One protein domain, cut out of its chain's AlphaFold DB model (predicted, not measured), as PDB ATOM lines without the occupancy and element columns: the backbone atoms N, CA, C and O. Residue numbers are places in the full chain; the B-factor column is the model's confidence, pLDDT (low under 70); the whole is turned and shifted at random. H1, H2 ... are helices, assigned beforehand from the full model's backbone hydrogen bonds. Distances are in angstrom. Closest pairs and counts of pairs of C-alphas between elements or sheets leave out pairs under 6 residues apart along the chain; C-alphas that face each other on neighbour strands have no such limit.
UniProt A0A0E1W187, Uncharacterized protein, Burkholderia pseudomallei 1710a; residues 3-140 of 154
ATOM      1  N   PRO A   3     215.733 172.634 174.422       78.25
ATOM      2  CA  PRO A   3     216.057 172.463 172.996       78.25
ATOM      3  C   PRO A   3     217.275 173.254 172.489       78.25
ATOM      4  O   PRO A   3     217.886 172.862 171.502       78.25
ATOM      5  N   LYS A   4     217.638 174.357 173.162       90.69
ATOM      6  CA  LYS A   4     218.741 175.263 172.784       90.69
ATOM      7  C   LYS A   4     220.037 175.040 173.577       90.69
ATOM      8  O   LYS A   4     221.041 175.694 173.305       90.69
ATOM      9  N   GLU A   5     220.029 174.153 174.575       92.94
ATOM     10  CA  GLU A   5     221.133 174.029 175.538       92.94
ATOM     11  C   GLU A   5     222.452 173.603 174.888       92.94
ATOM     12  O   GLU A   5     223.487 174.200 175.173       92.94
ATOM     13  N   SER A   6     222.425 172.619 173.987       94.19
ATOM     14  CA  SER A   6     223.629 172.141 173.293       94.19
ATOM     15  C   SER A   6     224.302 173.253 172.484       94.19
ATOM     16  O   SER A   6     225.514 173.438 172.586       94.19
ATOM     17  N   THR A   7     223.517 174.041 171.742       95.38
ATOM     18  CA  THR A   7     224.012 175.190 170.973       95.38
ATOM     19  C   THR A   7     224.628 176.247 171.883       95.38
ATOM     20  O   THR A   7     225.728 176.727 171.611       95.38
ATOM     21  N   ILE A   8     223.969 176.573 172.999       96.12
ATOM     22  CA  ILE A   8     224.485 177.556 173.959       96.12
ATOM     23  C   ILE A   8     225.802 177.082 174.581       96.12
ATOM     24  O   ILE A   8     226.756 177.857 174.644       96.12
ATOM     25  N   ARG A   9     225.902 175.810 174.989       96.00
ATOM     26  CA  ARG A   9     227.149 175.265 175.551       96.00
ATOM     27  C   ARG A   9     228.282 175.262 174.528       96.00
ATOM     28  O   ARG A   9     229.391 175.676 174.860       96.00
ATOM     29  N   ALA A  10     227.996 174.895 173.279       96.75
ATOM     30  CA  ALA A  10     228.975 174.970 172.199       96.75
ATOM     31  C   ALA A  10     229.459 176.411 171.965       96.75
ATOM     32  O   ALA A  10     230.650 176.634 171.760       96.75
ATOM     33  N   LEU A  11     228.568 177.405 172.030       97.31
ATOM     34  CA  LEU A  11     228.955 178.814 171.918       97.31
ATOM     35  C   LEU A  11     229.793 179.278 173.108       97.31
ATOM     36  O   LEU A  11     230.824 179.904 172.888       97.31
ATOM     37  N   ILE A  12     229.421 178.933 174.345       97.56
ATOM     38  CA  ILE A  12     230.230 179.240 175.538       97.56
ATOM     39  C   ILE A  12     231.650 178.679 175.389       97.56
ATOM     40  O   ILE A  12     232.628 179.369 175.691       97.56
ATOM     41  N   GLU A  13     231.788 177.450 174.888       96.56
ATOM     42  CA  GLU A  13     233.097 176.852 174.630       96.56
ATOM     43  C   GLU A  13     233.858 177.595 173.524       96.56
ATOM     44  O   GLU A  13     235.036 177.912 173.697       96.56
ATOM     45  N   ARG A  14     233.203 177.917 172.402       97.19
ATOM     46  CA  ARG A  14     233.833 178.647 171.290       97.19
ATOM     47  C   ARG A  14     234.307 180.036 171.703       97.19
ATOM     48  O   ARG A  14     235.430 180.399 171.362       97.19
ATOM     49  N   TRP A  15     233.499 180.779 172.462       97.12
ATOM     50  CA  TRP A  15     233.884 182.073 173.026       97.12
ATOM     51  C   TRP A  15     235.106 181.925 173.929       97.12
ATOM     52  O   TRP A  15     236.112 182.593 173.707       97.12
ATOM     53  N   ASN A  16     235.091 180.984 174.879       95.81
ATOM     54  CA  ASN A  16     236.264 180.733 175.720       95.81
ATOM     55  C   ASN A  16     237.507 180.384 174.890       95.81
ATOM     56  O   ASN A  16     238.561 180.981 175.099       95.81
ATOM     57  N   ARG A  17     237.379 179.461 173.928       95.75
ATOM     58  CA  ARG A  17     238.474 178.991 173.070       95.75
ATOM     59  C   ARG A  17     239.058 180.109 172.215       95.75
ATOM     60  O   ARG A  17     240.276 180.179 172.059       95.75
ATOM     61  N   HIS A  18     238.215 180.980 171.663       95.81
ATOM     62  CA  HIS A  18     238.677 182.120 170.882       95.81
ATOM     63  C   HIS A  18     239.591 183.014 171.730       95.81
ATOM     64  O   HIS A  18     240.739 183.247 171.361       95.81
ATOM     65  N   TYR A  19     239.153 183.413 172.925       95.62
ATOM     66  CA  TYR A  19     239.959 184.298 173.768       95.62
ATOM     67  C   TYR A  19     241.171 183.581 174.375       95.62
ATOM     68  O   TYR A  19     242.245 184.170 174.449       95.62
ATOM     69  N   SER A  20     241.050 182.313 174.779       95.69
ATOM     70  CA  SER A  20     242.161 181.582 175.405       95.69
ATOM     71  C   SER A  20     243.253 181.166 174.424       95.69
ATOM     72  O   SER A  20     244.436 181.196 174.769       95.69
ATOM     73  N   THR A  21     242.860 180.728 173.229       92.94
ATOM     74  CA  THR A  21     243.753 180.048 172.285       92.94
ATOM     75  C   THR A  21     244.099 180.938 171.107       92.94
ATOM     76  O   THR A  21     245.273 181.046 170.777       92.94
ATOM     77  N   VAL A  22     243.108 181.596 170.496       92.06
ATOM     78  CA  VAL A  22     243.342 182.449 169.317       92.06
ATOM     79  C   VAL A  22     243.945 183.784 169.738       92.06
ATOM     80  O   VAL A  22     244.952 184.200 169.179       92.06
ATOM     81  N   LEU A  23     243.375 184.425 170.762       93.00
ATOM     82  CA  LEU A  23     243.883 185.697 171.296       93.00
ATOM     83  C   LEU A  23     244.919 185.513 172.418       93.00
ATOM     84  O   LEU A  23     245.496 186.487 172.893       93.00
ATOM     85  N   GLY A  24     245.163 184.273 172.855       94.88
ATOM     86  CA  GLY A  24     246.228 183.939 173.802       94.88
ATOM     87  C   GLY A  24     246.011 184.407 175.247       94.88
ATOM     88  O   GLY A  24     246.949 184.356 176.043       94.88
ATOM     89  N   ILE A  25     244.801 184.825 175.621       95.12
ATOM     90  CA  ILE A  25     244.518 185.414 176.934       95.12
ATOM     91  C   ILE A  25     244.525 184.332 178.013       95.12
ATOM     92  O   ILE A  25     243.660 183.451 178.064       95.12
ATOM     93  N   LYS A  26     245.515 184.394 178.907       93.44
ATOM     94  CA  LYS A  26     245.741 183.357 179.925       93.44
ATOM     95  C   LYS A  26     244.876 183.536 181.167       93.44
ATOM     96  O   LYS A  26     244.372 182.536 181.683       93.44
ATOM     97  N   SER A  27     244.649 184.774 181.602       94.19
ATOM     98  CA  SER A  27     243.829 185.063 182.779       94.19
ATOM     99  C   SER A  27     242.355 184.743 182.520       94.19
ATOM    100  O   SER A  27     241.751 185.261 181.584       94.19
ATOM    101  N   ALA A  28     241.758 183.889 183.355       91.94
ATOM    102  CA  ALA A  28     240.335 183.573 183.258       91.94
ATOM    103  C   ALA A  28     239.449 184.789 183.563       91.94
ATOM    104  O   ALA A  28     238.414 184.967 182.921       91.94
ATOM    105  N   THR A  29     239.884 185.649 184.487       92.62
ATOM    106  CA  THR A  29     239.142 186.850 184.879       92.62
ATOM    107  C   THR A  29     239.153 187.885 183.752       92.62
ATOM    108  O   THR A  29     238.089 188.372 183.369       92.62
ATOM    109  N   GLU A  30     240.312 188.100 183.117       94.88
ATOM    110  CA  GLU A  30     240.443 188.957 181.929       94.88
ATOM    111  C   GLU A  30     239.626 188.412 180.750       94.88
ATOM    112  O   GLU A  30     238.922 189.165 180.078       94.88
ATOM    113  N   ARG A  31     239.669 187.091 180.511       94.94
ATOM    114  CA  ARG A  31     238.838 186.463 179.474       94.94
ATOM    115  C   ARG A  31     237.359 186.731 179.713       94.94
ATOM    116  O   ARG A  31     236.676 187.152 178.787       94.94
ATOM    117  N   SER A  32     236.866 186.489 180.929       93.62
ATOM    118  CA  SER A  32     235.446 186.678 181.239       93.62
ATOM    119  C   SER A  32     234.998 188.128 181.042       93.62
ATOM    120  O   SER A  32     233.928 188.348 180.481       93.62
ATOM    121  N   GLU A  33     235.840 189.099 181.405       94.81
ATOM    122  CA  GLU A  33     235.561 190.524 181.224       94.81
ATOM    123  C   GLU A  33     235.465 190.907 179.747       94.81
ATOM    124  O   GLU A  33     234.459 191.477 179.317       94.81
ATOM    125  N   ARG A  34     236.478 190.549 178.947       95.44
ATOM    126  CA  ARG A  34     236.489 190.876 177.516       95.44
ATOM    127  C   ARG A  34     235.358 190.183 176.763       95.44
ATOM    128  O   ARG A  34     234.708 190.812 175.936       95.44
ATOM    129  N   ILE A  35     235.082 188.916 177.077       96.56
ATOM    130  CA  ILE A  35     233.971 188.181 176.465       96.56
ATOM    131  C   ILE A  35     232.631 188.835 176.825       96.56
ATOM    132  O   ILE A  35     231.799 189.031 175.942       96.56
ATOM    133  N   ALA A  36     232.406 189.190 178.095       95.00
ATOM    134  CA  ALA A  36     231.169 189.847 178.519       95.00
ATOM    135  C   ALA A  36     230.964 191.193 177.804       95.00
ATOM    136  O   ALA A  36     229.860 191.484 177.343       95.00
ATOM    137  N   HIS A  37     232.031 191.984 177.667       93.75
ATOM    138  CA  HIS A  37     232.011 193.243 176.925       93.75
ATOM    139  C   HIS A  37     231.684 193.041 175.436       93.75
ATOM    140  O   HIS A  37     230.800 193.700 174.890       93.75
ATOM    141  N   ASP A  38     232.347 192.098 174.775       95.00
ATOM    142  CA  ASP A  38     232.179 191.893 173.336       95.00
ATOM    143  C   ASP A  38     230.822 191.261 173.001       95.00
ATOM    144  O   ASP A  38     230.193 191.625 172.005       95.00
ATOM    145  N   LEU A  39     230.289 190.406 173.879       94.50
ATOM    146  CA  LEU A  39     228.907 189.926 173.794       94.50
ATOM    147  C   LEU A  39     227.888 191.060 173.949       94.50
ATOM    148  O   LEU A  39     226.896 191.075 173.217       94.50
ATOM    149  N   TYR A  40     228.136 192.024 174.842       90.06
ATOM    150  CA  TYR A  40     227.296 193.215 174.959       90.06
ATOM    151  C   TYR A  40     227.280 194.016 173.651       90.06
ATOM    152  O   TYR A  40     226.204 194.392 173.178       90.06
ATOM    153  N   LEU A  41     228.444 194.231 173.029       91.38
ATOM    154  CA  LEU A  41     228.539 194.925 171.742       91.38
ATOM    155  C   LEU A  41     227.788 194.174 170.634       91.38
ATOM    156  O   LEU A  41     226.997 194.775 169.911       91.38
ATOM    157  N   VAL A  42     227.964 192.853 170.538       91.31
ATOM    158  CA  VAL A  42     227.251 192.011 169.562       91.31
ATOM    159  C   VAL A  42     225.739 192.094 169.757       91.31
ATOM    160  O   VAL A  42     224.995 192.311 168.801       91.31
ATOM    161  N   ARG A  43     225.255 191.960 170.996       89.06
ATOM    162  CA  ARG A  43     223.815 191.979 171.282       89.06
ATOM    163  C   ARG A  43     223.186 193.360 171.149       89.06
ATOM    164  O   ARG A  43     221.962 193.434 171.032       89.06
ATOM    165  N   ASN A  44     223.966 194.434 171.175       86.00
ATOM    166  CA  ASN A  44     223.458 195.801 171.066       86.00
ATOM    167  C   ASN A  44     223.888 196.504 169.772       86.00
ATOM    168  O   ASN A  44     223.651 197.701 169.642       86.00
ATOM    169  N   ALA A  45     224.443 195.775 168.800       85.50
ATOM    170  CA  ALA A  45     224.809 196.313 167.494       85.50
ATOM    171  C   ALA A  45     223.646 197.094 166.848       85.50
ATOM    172  O   ALA A  45     222.509 196.619 166.794       85.50
ATOM    173  N   GLY A  46     223.931 198.313 166.385       79.56
ATOM    174  CA  GLY A  46     222.962 199.235 165.785       79.56
ATOM    175  C   GLY A  46     222.144 200.065 166.784       79.56
ATOM    176  O   GLY A  46     221.461 201.002 166.374       79.56
ATOM    177  N   PHE A  47     222.217 199.790 168.090       79.62
ATOM    178  CA  PHE A  47     221.554 200.599 169.115       79.62
ATOM    179  C   PHE A  47     222.510 201.657 169.674       79.62
ATOM    180  O   PHE A  47     223.578 201.327 170.179       79.62
ATOM    181  N   GLY A  48     222.140 202.939 169.593       75.88
ATOM    182  CA  GLY A  48     222.941 204.032 170.167       75.88
ATOM    183  C   GLY A  48     224.340 204.186 169.555       75.88
ATOM    184  O   GLY A  48     225.252 204.620 170.249       75.88
ATOM    185  N   GLY A  49     224.529 203.791 168.291       80.00
ATOM    186  CA  GLY A  49     225.837 203.823 167.621       80.00
ATOM    187  C   GLY A  49     226.788 202.686 168.019       80.00
ATOM    188  O   GLY A  49     227.950 202.711 167.626       80.00
ATOM    189  N   VAL A  50     226.316 201.689 168.778       84.69
ATOM    190  CA  VAL A  50     227.107 200.502 169.128       84.69
ATOM    191  C   VAL A  50     227.381 199.670 167.878       84.69
ATOM    192  O   VAL A  50     226.458 199.296 167.152       84.69
ATOM    193  N   SER A  51     228.649 199.332 167.672       84.50
ATOM    194  CA  SER A  51     229.106 198.432 166.613       84.50
ATOM    195  C   SER A  51     229.667 197.148 167.226       84.50
ATOM    196  O   SER A  51     230.280 197.209 168.296       84.50
ATOM    197  N   PRO A  52     229.478 195.987 166.576       85.50
ATOM    198  CA  PRO A  52     230.110 194.753 167.021       85.50
ATOM    199  C   PRO A  52     231.642 194.871 166.914       85.50
ATOM    200  O   PRO A  52     232.135 195.676 166.115       85.50
ATOM    201  N   PRO A  53     232.406 194.072 167.680       86.94
ATOM    202  CA  PRO A  53     233.860 194.091 167.603       86.94
ATOM    203  C   PRO A  53     234.340 193.835 166.165       86.94
ATOM    204  O   PRO A  53     233.860 192.893 165.519       86.94
ATOM    205  N   PRO A  54     235.282 194.641 165.643       79.38
ATOM    206  CA  PRO A  54     235.844 194.397 164.325       79.38
ATOM    207  C   PRO A  54     236.576 193.049 164.326       79.38
ATOM    208  O   PRO A  54     237.278 192.715 165.278       79.38
ATOM    209  N   ASN A  55     236.431 192.282 163.243       82.62
ATOM    210  CA  ASN A  55     237.055 190.964 163.050       82.62
ATOM    211  C   ASN A  55     236.556 189.838 163.973       82.62
ATOM    212  O   ASN A  55     237.240 188.824 164.114       82.62
ATOM    213  N   LEU A  56     235.367 189.966 164.575       85.06
ATOM    214  CA  LEU A  56     234.780 188.860 165.329       85.06
ATOM    215  C   LEU A  56     234.464 187.678 164.386       85.06
ATOM    216  O   LEU A  56     233.737 187.860 163.404       85.06
ATOM    217  N   PRO A  57     234.959 186.456 164.661       88.94
ATOM    218  CA  PRO A  57     234.630 185.294 163.847       88.94
ATOM    219  C   PRO A  57     233.119 185.026 163.812       88.94
ATOM    220  O   PRO A  57     232.470 184.922 164.854       88.94
ATOM    221  N   GLY A  58     232.552 184.849 162.614       87.31
ATOM    222  CA  GLY A  58     231.106 184.656 162.440       87.31
ATOM    223  C   GLY A  58     230.539 183.418 163.149       87.31
ATOM    224  O   GLY A  58     229.362 183.377 163.478       87.31
ATOM    225  N   ASN A  59     231.375 182.423 163.459       90.75
ATOM    226  CA  ASN A  59     230.981 181.216 164.193       90.75
ATOM    227  C   ASN A  59     230.812 181.416 165.717       90.75
ATOM    228  O   ASN A  59     230.470 180.448 166.411       90.75
ATOM    229  N   LEU A  60     231.067 182.628 166.230       93.44
ATOM    230  CA  LEU A  60     230.809 183.038 167.618       93.44
ATOM    231  C   LEU A  60     229.415 183.643 167.822       93.44
ATOM    232  O   LEU A  60     229.003 183.849 168.964       93.44
ATOM    233  N   VAL A  61     228.692 183.932 166.742       93.56
ATOM    234  CA  VAL A  61     227.396 184.609 166.797       93.56
ATOM    235  C   VAL A  61     226.310 183.676 166.276       93.56
ATOM    236  O   VAL A  61     226.438 183.095 165.201       93.56
ATOM    237  N   ASP A  62     225.233 183.539 167.045       93.62
ATOM    238  CA  ASP A  62     224.002 182.884 166.611       93.62
ATOM    239  C   ASP A  62     222.965 183.935 166.198       93.62
ATOM    240  O   ASP A  62     222.932 185.044 166.735       93.62
ATOM    241  N   LYS A  63     222.102 183.579 165.244       90.44
ATOM    242  CA  LYS A  63     221.010 184.442 164.780       90.44
ATOM    243  C   LYS A  63     219.866 184.550 165.795       90.44
ATOM    244  O   LYS A  63     219.074 185.485 165.718       90.44
ATOM    245  N   ASP A  64     219.743 183.588 166.706       90.38
ATOM    246  CA  ASP A  64     218.725 183.578 167.751       90.38
ATOM    247  C   ASP A  64     219.166 184.446 168.947       90.38
ATOM    248  O   ASP A  64     220.111 184.114 169.670       90.38
ATOM    249  N   ASP A  65     218.464 185.562 169.185       86.31
ATOM    250  CA  ASP A  65     218.793 186.475 170.289       86.31
ATOM    251  C   ASP A  65     218.649 185.818 171.667       86.31
ATOM    252  O   ASP A  65     219.365 186.215 172.583       86.31
ATOM    253  N   GLU A  66     217.784 184.811 171.843       88.06
ATOM    254  CA  GLU A  66     217.677 184.108 173.127       88.06
ATOM    255  C   GLU A  66     218.948 183.301 173.413       88.06
ATOM    256  O   GLU A  66     219.438 183.300 174.546       88.06
ATOM    257  N   ILE A  67     219.514 182.656 172.386       93.38
ATOM    258  CA  ILE A  67     220.789 181.939 172.497       93.38
ATOM    259  C   ILE A  67     221.891 182.927 172.877       93.38
ATOM    260  O   ILE A  67     222.583 182.718 173.876       93.38
ATOM    261  N   MET A  68     222.001 184.041 172.150       92.75
ATOM    262  CA  MET A  68     223.005 185.064 172.447       92.75
ATOM    263  C   MET A  68     222.800 185.701 173.827       92.75
ATOM    264  O   MET A  68     223.776 185.956 174.530       92.75
ATOM    265  N   ALA A  69     221.553 185.897 174.265       90.38
ATOM    266  CA  ALA A  69     221.236 186.385 175.604       90.38
ATOM    267  C   ALA A  69     221.722 185.430 176.692       90.38
ATOM    268  O   ALA A  69     222.280 185.877 177.692       90.38
ATOM    269  N   CYS A  70     221.526 184.127 176.499       93.62
ATOM    270  CA  CYS A  70     221.986 183.104 177.427       93.62
ATOM    271  C   CYS A  70     223.516 183.096 177.551       93.62
ATOM    272  O   CYS A  70     224.032 183.080 178.668       93.62
ATOM    273  N   VAL A  71     224.233 183.162 176.422       96.25
ATOM    274  CA  VAL A  71     225.705 183.207 176.397       96.25
ATOM    275  C   VAL A  71     226.222 184.485 177.069       96.25
ATOM    276  O   VAL A  71     227.080 184.407 177.947       96.25
ATOM    277  N   GLU A  72     225.660 185.653 176.734       94.38
ATOM    278  CA  GLU A  72     226.017 186.928 177.375       94.38
ATOM    279  C   GLU A  72     225.783 186.879 178.884       94.38
ATOM    280  O   GLU A  72     226.674 187.231 179.647       94.38
ATOM    281  N   HIS A  73     224.621 186.413 179.344       93.62
ATOM    282  CA  HIS A  73     224.306 186.415 180.773       93.62
ATOM    283  C   HIS A  73     225.166 185.422 181.572       93.62
ATOM    284  O   HIS A  73     225.496 185.703 182.730       93.62
ATOM    285  N   TYR A  74     225.574 184.300 180.966       97.00
ATOM    286  CA  TYR A  74     226.581 183.410 181.546       97.00
ATOM    287  C   TYR A  74     227.901 184.163 181.780       97.00
ATOM    288  O   TYR A  74     228.379 184.231 182.913       97.00
ATOM    289  N   PHE A  75     228.465 184.799 180.746       97.62
ATOM    290  CA  PHE A  75     229.755 185.487 180.873       97.62
ATOM    291  C   PHE A  75     229.682 186.768 181.704       97.62
ATOM    292  O   PHE A  75     230.612 187.047 182.451       97.62
ATOM    293  N   LEU A  76     228.576 187.507 181.644       95.38
ATOM    294  CA  LEU A  76     228.351 188.716 182.435       95.38
ATOM    295  C   LEU A  76     228.382 188.409 183.933       95.38
ATOM    296  O   LEU A  76     229.070 189.070 184.706       95.38
ATOM    297  N   THR A  77     227.644 187.382 184.352       95.94
ATOM    298  CA  THR A  77     227.607 186.994 185.766       95.94
ATOM    299  C   THR A  77     228.903 186.324 186.220       95.94
ATOM    300  O   THR A  77     229.300 186.498 187.375       95.94
ATOM    301  N   ARG A  78     229.599 185.628 185.312       97.31
ATOM    302  CA  ARG A  78     230.965 185.145 185.534       97.31
ATOM    303  C   ARG A  78     231.936 186.297 185.768       97.31
ATOM    304  O   ARG A  78     232.579 186.292 186.810       97.31
ATOM    305  N   ASP A  79     231.980 187.298 184.890       96.38
ATOM    306  CA  ASP A  79     232.814 188.505 185.017       96.38
ATOM    307  C   ASP A  79     232.571 189.231 186.347       96.38
ATOM    308  O   ASP A  79     233.512 189.539 187.083       96.38
ATOM    309  N   TRP A  80     231.301 189.448 186.697       94.19
ATOM    310  CA  TRP A  80     230.911 190.112 187.941       94.19
ATOM    311  C   TRP A  80     231.543 189.486 189.180       94.19
ATOM    312  O   TRP A  80     231.966 190.197 190.093       94.19
ATOM    313  N   VAL A  81     231.598 188.158 189.226       94.94
ATOM    314  CA  VAL A  81     232.136 187.437 190.379       94.94
ATOM    315  C   VAL A  81     233.640 187.211 190.238       94.94
ATOM    316  O   VAL A  81     234.360 187.419 191.213       94.94
ATOM    317  N   ALA A  82     234.120 186.848 189.045       94.12
ATOM    318  CA  ALA A  82     235.523 186.578 188.729       94.12
ATOM    319  C   ALA A  82     236.427 187.768 189.061       94.12
ATOM    320  O   ALA A  82     237.452 187.606 189.721       94.12
ATOM    321  N   ASN A  83     235.999 188.972 188.680       91.56
ATOM    322  CA  ASN A  83     236.733 190.212 188.917       91.56
ATOM    323  C   ASN A  83     236.424 190.852 190.280       91.56
ATOM    324  O   ASN A  83     236.811 191.987 190.538       91.56
ATOM    325  N   GLY A  84     235.694 190.158 191.162       88.81
ATOM    326  CA  GLY A  84     235.360 190.675 192.488       88.81
ATOM    327  C   GLY A  84     234.444 191.906 192.472       88.81
ATOM    328  O   GLY A  84     234.375 192.609 193.475       88.81
ATOM    329  N   LYS A  85     233.713 192.170 191.375       90.00
ATOM    330  CA  LYS A  85     232.744 193.283 191.291       90.00
ATOM    331  C   LYS A  85     231.580 193.071 192.263       90.00
ATOM    332  O   LYS A  85     231.079 194.042 192.824       90.00
ATOM    333  N   TYR A  86     231.168 191.818 192.468       90.31
ATOM    334  CA  TYR A  86     230.150 191.412 193.440       90.31
ATOM    335  C   TYR A  86     230.531 190.080 194.113       90.31
ATOM    336  O   TYR A  86     231.117 189.206 193.465       90.31
ATOM    337  N   PRO A  87     230.179 189.857 195.393       91.38
ATOM    338  CA  PRO A  87     230.193 188.514 195.957       91.38
ATOM    339  C   PRO A  87     229.102 187.642 195.317       91.38
ATOM    340  O   PRO A  87     228.061 188.127 194.874       91.38
ATOM    341  N   ALA A  88     229.311 186.323 195.315       91.19
ATOM    342  CA  ALA A  88     228.419 185.378 194.641       91.19
ATOM    343  C   ALA A  88     226.956 185.454 195.122       91.19
ATOM    344  O   ALA A  88     226.037 185.305 194.321       91.19
ATOM    345  N   TRP A  89     226.714 185.684 196.418       89.81
ATOM    346  CA  TRP A  89     225.354 185.811 196.958       89.81
ATOM    347  C   TRP A  89     224.646 187.079 196.448       89.81
ATOM    348  O   TRP A  89     223.458 187.036 196.124       89.81
ATOM    349  N   GLU A  90     225.379 188.185 196.305       90.19
ATOM    350  CA  GLU A  90     224.842 189.457 195.820       90.19
ATOM    351  C   GLU A  90     224.550 189.366 194.321       90.19
ATOM    352  O   GLU A  90     223.457 189.720 193.887       90.19
ATOM    353  N   ALA A  91     225.447 188.756 193.536       90.62
ATOM    354  CA  ALA A  91     225.216 188.491 192.114       90.62
ATOM    355  C   ALA A  91     223.962 187.622 191.869       90.62
ATOM    356  O   ALA A  91     223.191 187.886 190.937       90.62
ATOM    357  N   ARG A  92     223.711 186.617 192.727       90.81
ATOM    358  CA  ARG A  92     222.477 185.805 192.683       90.81
ATOM    359  C   ARG A  92     221.245 186.653 192.977       90.81
ATOM    360  O   ARG A  92     220.250 186.553 192.264       90.81
ATOM    361  N   THR A  93     221.329 187.496 194.002       88.19
ATOM    362  CA  THR A  93     220.225 188.362 194.435       88.19
ATOM    363  C   THR A  93     219.861 189.373 193.349       88.19
ATOM    364  O   THR A  93     218.697 189.463 192.964       88.19
ATOM    365  N   LEU A  94     220.852 190.067 192.782       87.44
ATOM    366  CA  LEU A  94     220.657 191.028 191.694       87.44
ATOM    367  C   LEU A  94     220.060 190.371 190.444       87.44
ATOM    368  O   LEU A  94     219.130 190.917 189.850       87.44
ATOM    369  N   SER A  95     220.525 189.169 190.084       86.38
ATOM    370  CA  SER A  95     219.930 188.393 188.987       86.38
ATOM    371  C   SER A  95     218.457 188.069 189.275       86.38
ATOM    372  O   SER A  95     217.597 188.268 188.418       86.38
ATOM    373  N   GLY A  96     218.137 187.643 190.503       85.06
ATOM    374  CA  GLY A  96     216.765 187.378 190.941       85.06
ATOM    375  C   GLY A  96     215.851 188.605 190.857       85.06
ATOM    376  O   GLY A  96     214.770 188.520 190.271       85.06
ATOM    377  N   ILE A  97     216.305 189.752 191.374       85.94
ATOM    378  CA  ILE A  97     215.577 191.031 191.315       85.94
ATOM    379  C   ILE A  97     215.325 191.434 189.860       85.94
ATOM    380  O   ILE A  97     214.198 191.771 189.498       85.94
ATOM    381  N   TYR A  98     216.341 191.339 189.001       83.50
ATOM    382  CA  TYR A  98     216.211 191.649 187.578       83.50
ATOM    383  C   TYR A  98     215.154 190.772 186.886       83.50
ATOM    384  O   TYR A  98     214.321 191.270 186.124       83.50
ATOM    385  N   HIS A  99     215.131 189.468 187.174       85.31
ATOM    386  CA  HIS A  99     214.125 188.555 186.625       85.31
ATOM    387  C   HIS A  99     212.713 188.843 187.126       85.31
ATOM    388  O   HIS A  99     211.769 188.778 186.334       85.31
ATOM    389  N   LEU A 100     212.565 189.168 188.412       85.19
ATOM    390  CA  LEU A 100     211.284 189.574 188.976       85.19
ATOM    391  C   LEU A 100     210.787 190.855 188.303       85.19
ATOM    392  O   LEU A 100     209.655 190.884 187.829       85.19
ATOM    393  N   GLY A 101     211.662 191.854 188.163       82.25
ATOM    394  CA  GLY A 101     211.356 193.110 187.485       82.25
ATOM    395  C   GLY A 101     210.867 192.903 186.051       82.25
ATOM    396  O   GLY A 101     209.877 193.505 185.640       82.25
ATOM    397  N   LYS A 102     211.501 191.994 185.294       83.56
ATOM    398  CA  LYS A 102     211.043 191.632 183.941       83.56
ATOM    399  C   LYS A 102     209.672 190.969 183.950       83.56
ATOM    400  O   LYS A 102     208.854 191.258 183.086       83.56
ATOM    401  N   ARG A 103     209.425 190.082 184.914       84.00
ATOM    402  CA  ARG A 103     208.158 189.353 185.032       84.00
ATOM    403  C   ARG A 103     206.979 190.282 185.314       84.00
ATOM    404  O   ARG A 103     205.904 190.037 184.786       84.00
ATOM    405  N   ILE A 104     207.186 191.319 186.124       85.81
ATOM    406  CA  ILE A 104     206.141 192.287 186.498       85.81
ATOM    407  C   ILE A 104     206.152 193.558 185.631       85.81
ATOM    408  O   ILE A 104     205.424 194.500 185.919       85.81
ATOM    409  N   GLY A 105     206.978 193.608 184.578       80.31
ATOM    410  CA  GLY A 105     206.996 194.710 183.609       80.31
ATOM    411  C   GLY A 105     207.676 196.004 184.073       80.31
ATOM    412  O   GLY A 105     207.574 197.009 183.379       80.31
ATOM    413  N   VAL A 106     208.393 195.993 185.201       83.44
ATOM    414  CA  VAL A 106     209.083 197.182 185.751       83.44
ATOM    415  C   VAL A 106     210.579 197.219 185.434       83.44
ATOM    416  O   VAL A 106     211.264 198.178 185.779       83.44
ATOM    417  N   ALA A 107     211.120 196.177 184.793       77.19
ATOM    418  CA  ALA A 107     212.512 196.194 184.361       77.19
ATOM    419  C   ALA A 107     212.717 197.229 183.237       77.19
ATOM    420  O   ALA A 107     211.986 197.197 182.240       77.19
ATOM    421  N   PRO A 108     213.728 198.110 183.345       69.06
ATOM    422  CA  PRO A 108     213.998 199.112 182.325       69.06
ATOM    423  C   PRO A 108     214.346 198.466 180.978       69.06
ATOM    424  O   PRO A 108     215.077 197.473 180.897       69.06
ATOM    425  N   ARG A 109     213.833 199.062 179.896       68.88
ATOM    426  CA  ARG A 109     214.199 198.708 178.518       68.88
ATOM    427  C   ARG A 109     215.569 199.283 178.196       68.88
ATOM    428  O   ARG A 109     215.679 200.479 177.947       68.88
ATOM    429  N   HIS A 110     216.587 198.427 178.171       68.75
ATOM    430  CA  HIS A 110     217.939 198.838 177.792       68.75
ATOM    431  C   HIS A 110     218.037 199.161 176.292       68.75
ATOM    432  O   HIS A 110     218.434 200.257 175.921       68.75
ATOM    433  N   ASN A 111     217.581 198.245 175.432       72.38
ATOM    434  CA  ASN A 111     217.441 198.467 173.993       72.38
ATOM    435  C   ASN A 111     215.948 198.529 173.643       72.38
ATOM    436  O   ASN A 111     215.240 197.531 173.781       72.38
ATOM    437  N   LYS A 112     215.461 199.696 173.193       72.50
ATOM    438  CA  LYS A 112     214.035 199.909 172.871       72.50
ATOM    439  C   LYS A 112     213.536 199.039 171.711       72.50
ATOM    440  O   LYS A 112     212.336 198.800 171.634       72.50
ATOM    441  N   ALA A 113     214.434 198.558 170.850       72.81
ATOM    442  CA  ALA A 113     214.105 197.671 169.738       72.81
ATOM    443  C   ALA A 113     213.958 196.197 170.161       72.81
ATOM    444  O   ALA A 113     213.518 195.378 169.360       72.81
ATOM    445  N   LYS A 114     214.313 195.844 171.407       71.06
ATOM    446  CA  LYS A 114     214.201 194.476 171.928       71.06
ATOM    447  C   LYS A 114     213.089 194.369 172.979       71.06
ATOM    448  O   LYS A 114     212.953 195.255 173.827       71.06
ATOM    449  N   PRO A 115     212.289 193.288 172.962       68.56
ATOM    450  CA  PRO A 115     211.249 193.086 173.961       68.56
ATOM    451  C   PRO A 115     211.848 192.856 175.356       68.56
ATOM    452  O   PRO A 115     212.914 192.257 175.517       68.56
ATOM    453  N   VAL A 116     211.125 193.289 176.395       71.12
ATOM    454  CA  VAL A 116     211.429 192.919 177.789       71.12
ATOM    455  C   VAL A 116     210.850 191.533 178.035       71.12
ATOM    456  O   VAL A 116     209.810 191.379 178.666       71.12
ATOM    457  N   THR A 117     211.497 190.516 177.478       74.12
ATOM    458  CA  THR A 117     211.079 189.129 177.687       74.12
ATOM    459  C   THR A 117     211.601 188.652 179.043       74.12
ATOM    460  O   THR A 117     212.793 188.844 179.333       74.12
ATOM    461  N   PRO A 118     210.756 188.043 179.898       79.12
ATOM    462  CA  PRO A 118     211.217 187.378 181.109       79.12
ATOM    463  C   PRO A 118     212.308 186.357 180.782       79.12
ATOM    464  O   PRO A 118     212.206 185.636 179.795       79.12
ATOM    465  N   ALA A 119     213.343 186.277 181.620       82.00
ATOM    466  CA  ALA A 119     214.410 185.306 181.397       82.00
ATOM    467  C   ALA A 119     213.859 183.879 181.476       82.00
ATOM    468  O   ALA A 119     213.170 183.538 182.455       82.00
ATOM    469  N   SER A 120     214.195 183.068 180.471       86.44
ATOM    470  CA  SER A 120     213.816 181.659 180.406       86.44
ATOM    471  C   SER A 120     214.483 180.861 181.538       86.44
ATOM    472  O   SER A 120     215.494 181.303 182.100       86.44
ATOM    473  N   PRO A 121     213.942 179.690 181.924       89.12
ATOM    474  CA  PRO A 121     214.570 178.847 182.943       89.12
ATOM    475  C   PRO A 121     216.029 178.500 182.617       89.12
ATOM    476  O   PRO A 121     216.867 178.496 183.516       89.12
ATOM    477  N   LEU A 122     216.342 178.294 181.333       89.88
ATOM    478  CA  LEU A 122     217.699 178.024 180.865       89.88
ATOM    479  C   LEU A 122     218.632 179.226 181.077       89.88
ATOM    480  O   LEU A 122     219.727 179.056 181.606       89.88
ATOM    481  N   GLN A 123     218.187 180.443 180.747       90.62
ATOM    482  CA  GLN A 123     218.970 181.661 180.981       90.62
ATOM    483  C   GLN A 123     219.304 181.840 182.471       90.62
ATOM    484  O   GLN A 123     220.442 182.148 182.823       90.62
ATOM    485  N   ARG A 124     218.336 181.576 183.360       91.62
ATOM    486  CA  ARG A 124     218.549 181.639 184.817       91.62
ATOM    487  C   ARG A 124     219.561 180.600 185.290       91.62
ATOM    488  O   ARG A 124     220.423 180.922 186.102       91.62
ATOM    489  N   ALA A 125     219.465 179.369 184.786       92.62
ATOM    490  CA  ALA A 125     220.409 178.306 185.119       92.62
ATOM    491  C   ALA A 125     221.841 178.681 184.704       92.62
ATOM    492  O   ALA A 125     222.764 178.554 185.504       92.62
ATOM    493  N   LEU A 126     222.010 179.237 183.503       94.56
ATOM    494  CA  LEU A 126     223.309 179.676 182.991       94.56
ATOM    495  C   LEU A 126     223.890 180.871 183.753       94.56
ATOM    496  O   LEU A 126     225.099 180.934 183.942       94.56
ATOM    497  N   GLN A 127     223.065 181.788 184.261       94.75
ATOM    498  CA  GLN A 127     223.541 182.840 185.168       94.75
ATOM    499  C   GLN A 127     224.073 182.270 186.483       94.75
ATOM    500  O   GLN A 127     225.103 182.709 186.988       94.75
ATOM    501  N   LEU A 128     223.394 181.271 187.055       95.69
ATOM    502  CA  LEU A 128     223.883 180.603 188.263       95.69
ATOM    503  C   LEU A 128     225.187 179.841 188.000       95.69
ATOM    504  O   LEU A 128     226.073 179.842 188.858       95.69
ATOM    505  N   GLU A 129     225.312 179.229 186.823       96.81
ATOM    506  CA  GLU A 129     226.540 178.580 186.359       96.81
ATOM    507  C   GLU A 129     227.679 179.602 186.208       96.81
ATOM    508  O   GLU A 129     228.740 179.414 186.797       96.81
ATOM    509  N   GLY A 130     227.425 180.741 185.558       96.94
ATOM    510  CA  GLY A 130     228.383 181.842 185.434       96.94
ATOM    511  C   GLY A 130     228.880 182.348 186.792       96.94
ATOM    512  O   GLY A 130     230.083 182.462 187.007       96.94
ATOM    513  N   ILE A 131     227.982 182.547 187.763       96.88
ATOM    514  CA  ILE A 131     228.340 182.920 189.148       96.88
ATOM    515  C   ILE A 131     229.257 181.877 189.802       96.88
ATOM    516  O   ILE A 131     230.201 182.233 190.519       96.88
ATOM    517  N   LYS A 132     228.964 180.586 189.608       97.06
ATOM    518  CA  LYS A 132     229.769 179.490 190.161       97.06
ATOM    519  C   LYS A 132     231.169 179.495 189.550       97.06
ATOM    520  O   LYS A 132     232.142 179.492 190.300       97.06
ATOM    521  N   ASP A 133     231.263 179.583 188.229       97.19
ATOM    522  CA  ASP A 133     232.539 179.601 187.514       97.19
ATOM    523  C   ASP A 133     233.355 180.848 187.856       97.19
ATOM    524  O   ASP A 133     234.544 180.747 188.140       97.19
ATOM    525  N   GLY A 134     232.709 182.012 187.966       95.50
ATOM    526  CA  GLY A 134     233.375 183.241 188.392       95.50
ATOM    527  C   GLY A 134     233.910 183.149 189.822       95.50
ATOM    528  O   GLY A 134     234.982 183.665 190.125       95.50
ATOM    529  N   THR A 135     233.225 182.423 190.710       95.25
ATOM    530  CA  THR A 135     233.739 182.156 192.064       95.25
ATOM    531  C   THR A 135     235.021 181.321 192.020       95.25
ATOM    532  O   THR A 135     235.953 181.594 192.781       95.25
ATOM    533  N   ILE A 136     235.067 180.312 191.141       95.75
ATOM    534  CA  ILE A 136     236.237 179.450 190.939       95.75
ATOM    535  C   ILE A 136     237.393 180.267 190.353       95.75
ATOM    536  O   ILE A 136     238.477 180.269 190.935       95.75
ATOM    537  N   ASP A 137     237.153 181.009 189.270       94.88
ATOM    538  CA  ASP A 137     238.163 181.842 188.608       94.88
ATOM    539  C   ASP A 137     238.777 182.857 189.570       94.88
ATOM    540  O   ASP A 137     239.997 182.970 189.661       94.88
ATOM    541  N   ARG A 138     237.935 183.550 190.347       92.88
ATOM    542  CA  ARG A 138     238.383 184.516 191.353       92.88
ATOM    543  C   ARG A 138     239.312 183.868 192.379       92.88
ATOM    544  O   ARG A 138     240.356 184.426 192.709       92.88
ATOM    545  N   LYS A 139     238.925 182.690 192.887       92.19
ATOM    546  CA  LYS A 139     239.718 181.936 193.869       92.19
ATOM    547  C   LYS A 139     241.072 181.537 193.283       92.19
ATOM    548  O   LYS A 139     242.081 181.704 193.957       92.19
ATOM    549  N   LEU A 140     241.092 181.034 192.048       92.69
ATOM    550  CA  LEU A 140     242.323 180.654 191.349       92.69
ATOM    551  C   LEU A 140     243.228 181.858 191.062       92.69
ATOM    552  O   LEU A 140     244.445 181.728 191.126       92.69
TER     553      LEU A 140
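What this domain is: This is residues 3 to 140 of the 154 residues of an uncharacterized protein of Burkholderia pseudomallei 1710a (UniProt A0A0E1W187). H3 runs through the middle of a helical body, with H2 and H5 packed along it and H1 crossing H2 and H3 steeply. H4 packs on the body through its first half, residues 88 to 95. The 138 printed residues hold five named helices, H1 to H5 in chain order, and no named strand: all helix. The whole is compact, with a radius of gyration of the C-alphas of 14.5 A and spans of 43 by 33 by 31 A.

Where its parts are: Find C-alpha 5 at (221.133, 174.029, 175.538); there H1 begins, residues 5 to 22, 24.6 A long. Read on to H2, residues 28 to 44, 24.1 A, and H3, residues 65 to 82, 24.9 A. H4, residues 88 to 103, spans 22.8 A. H5, residues 121 to 140, spans 29.1 A and ends at C-alpha 140, (242.323, 180.654, 191.349).

How they stand to each other: Start at H1: with residues 7 to 12 alone it touches the hub H3 at a steep tilt of 54 degrees, closest at the C-alphas of Ile 8 and Ile 67, 5.9 A. H2 and H3 form a helical hairpin at 33 degrees, shallow but only just; the C-alphas of Ser 32 and Asp 79 are closest, 5.0 A. H3, H4 and H5 make an up and down bundle, each helix running against the one before. H3 touches H5 closest at the C-alphas of Ala 82 and Gly 134, 4.0 A. H4 touches H5 closest at the C-alphas of Ala 88 and Ile 131, 6.0 A. H4 is apart from H1 and H2. In the five helices every O i to N i+4 pair is within hydrogen-bond range.

The domain as a whole: Look at Gly 24 and Ile 104, whose C-alphas are the farthest apart, 42.9 A. The printed part has no cut. The links H2 to H3 and H4 to H5 are long. Confidence is under 70 at residues 108 to 110 and 115.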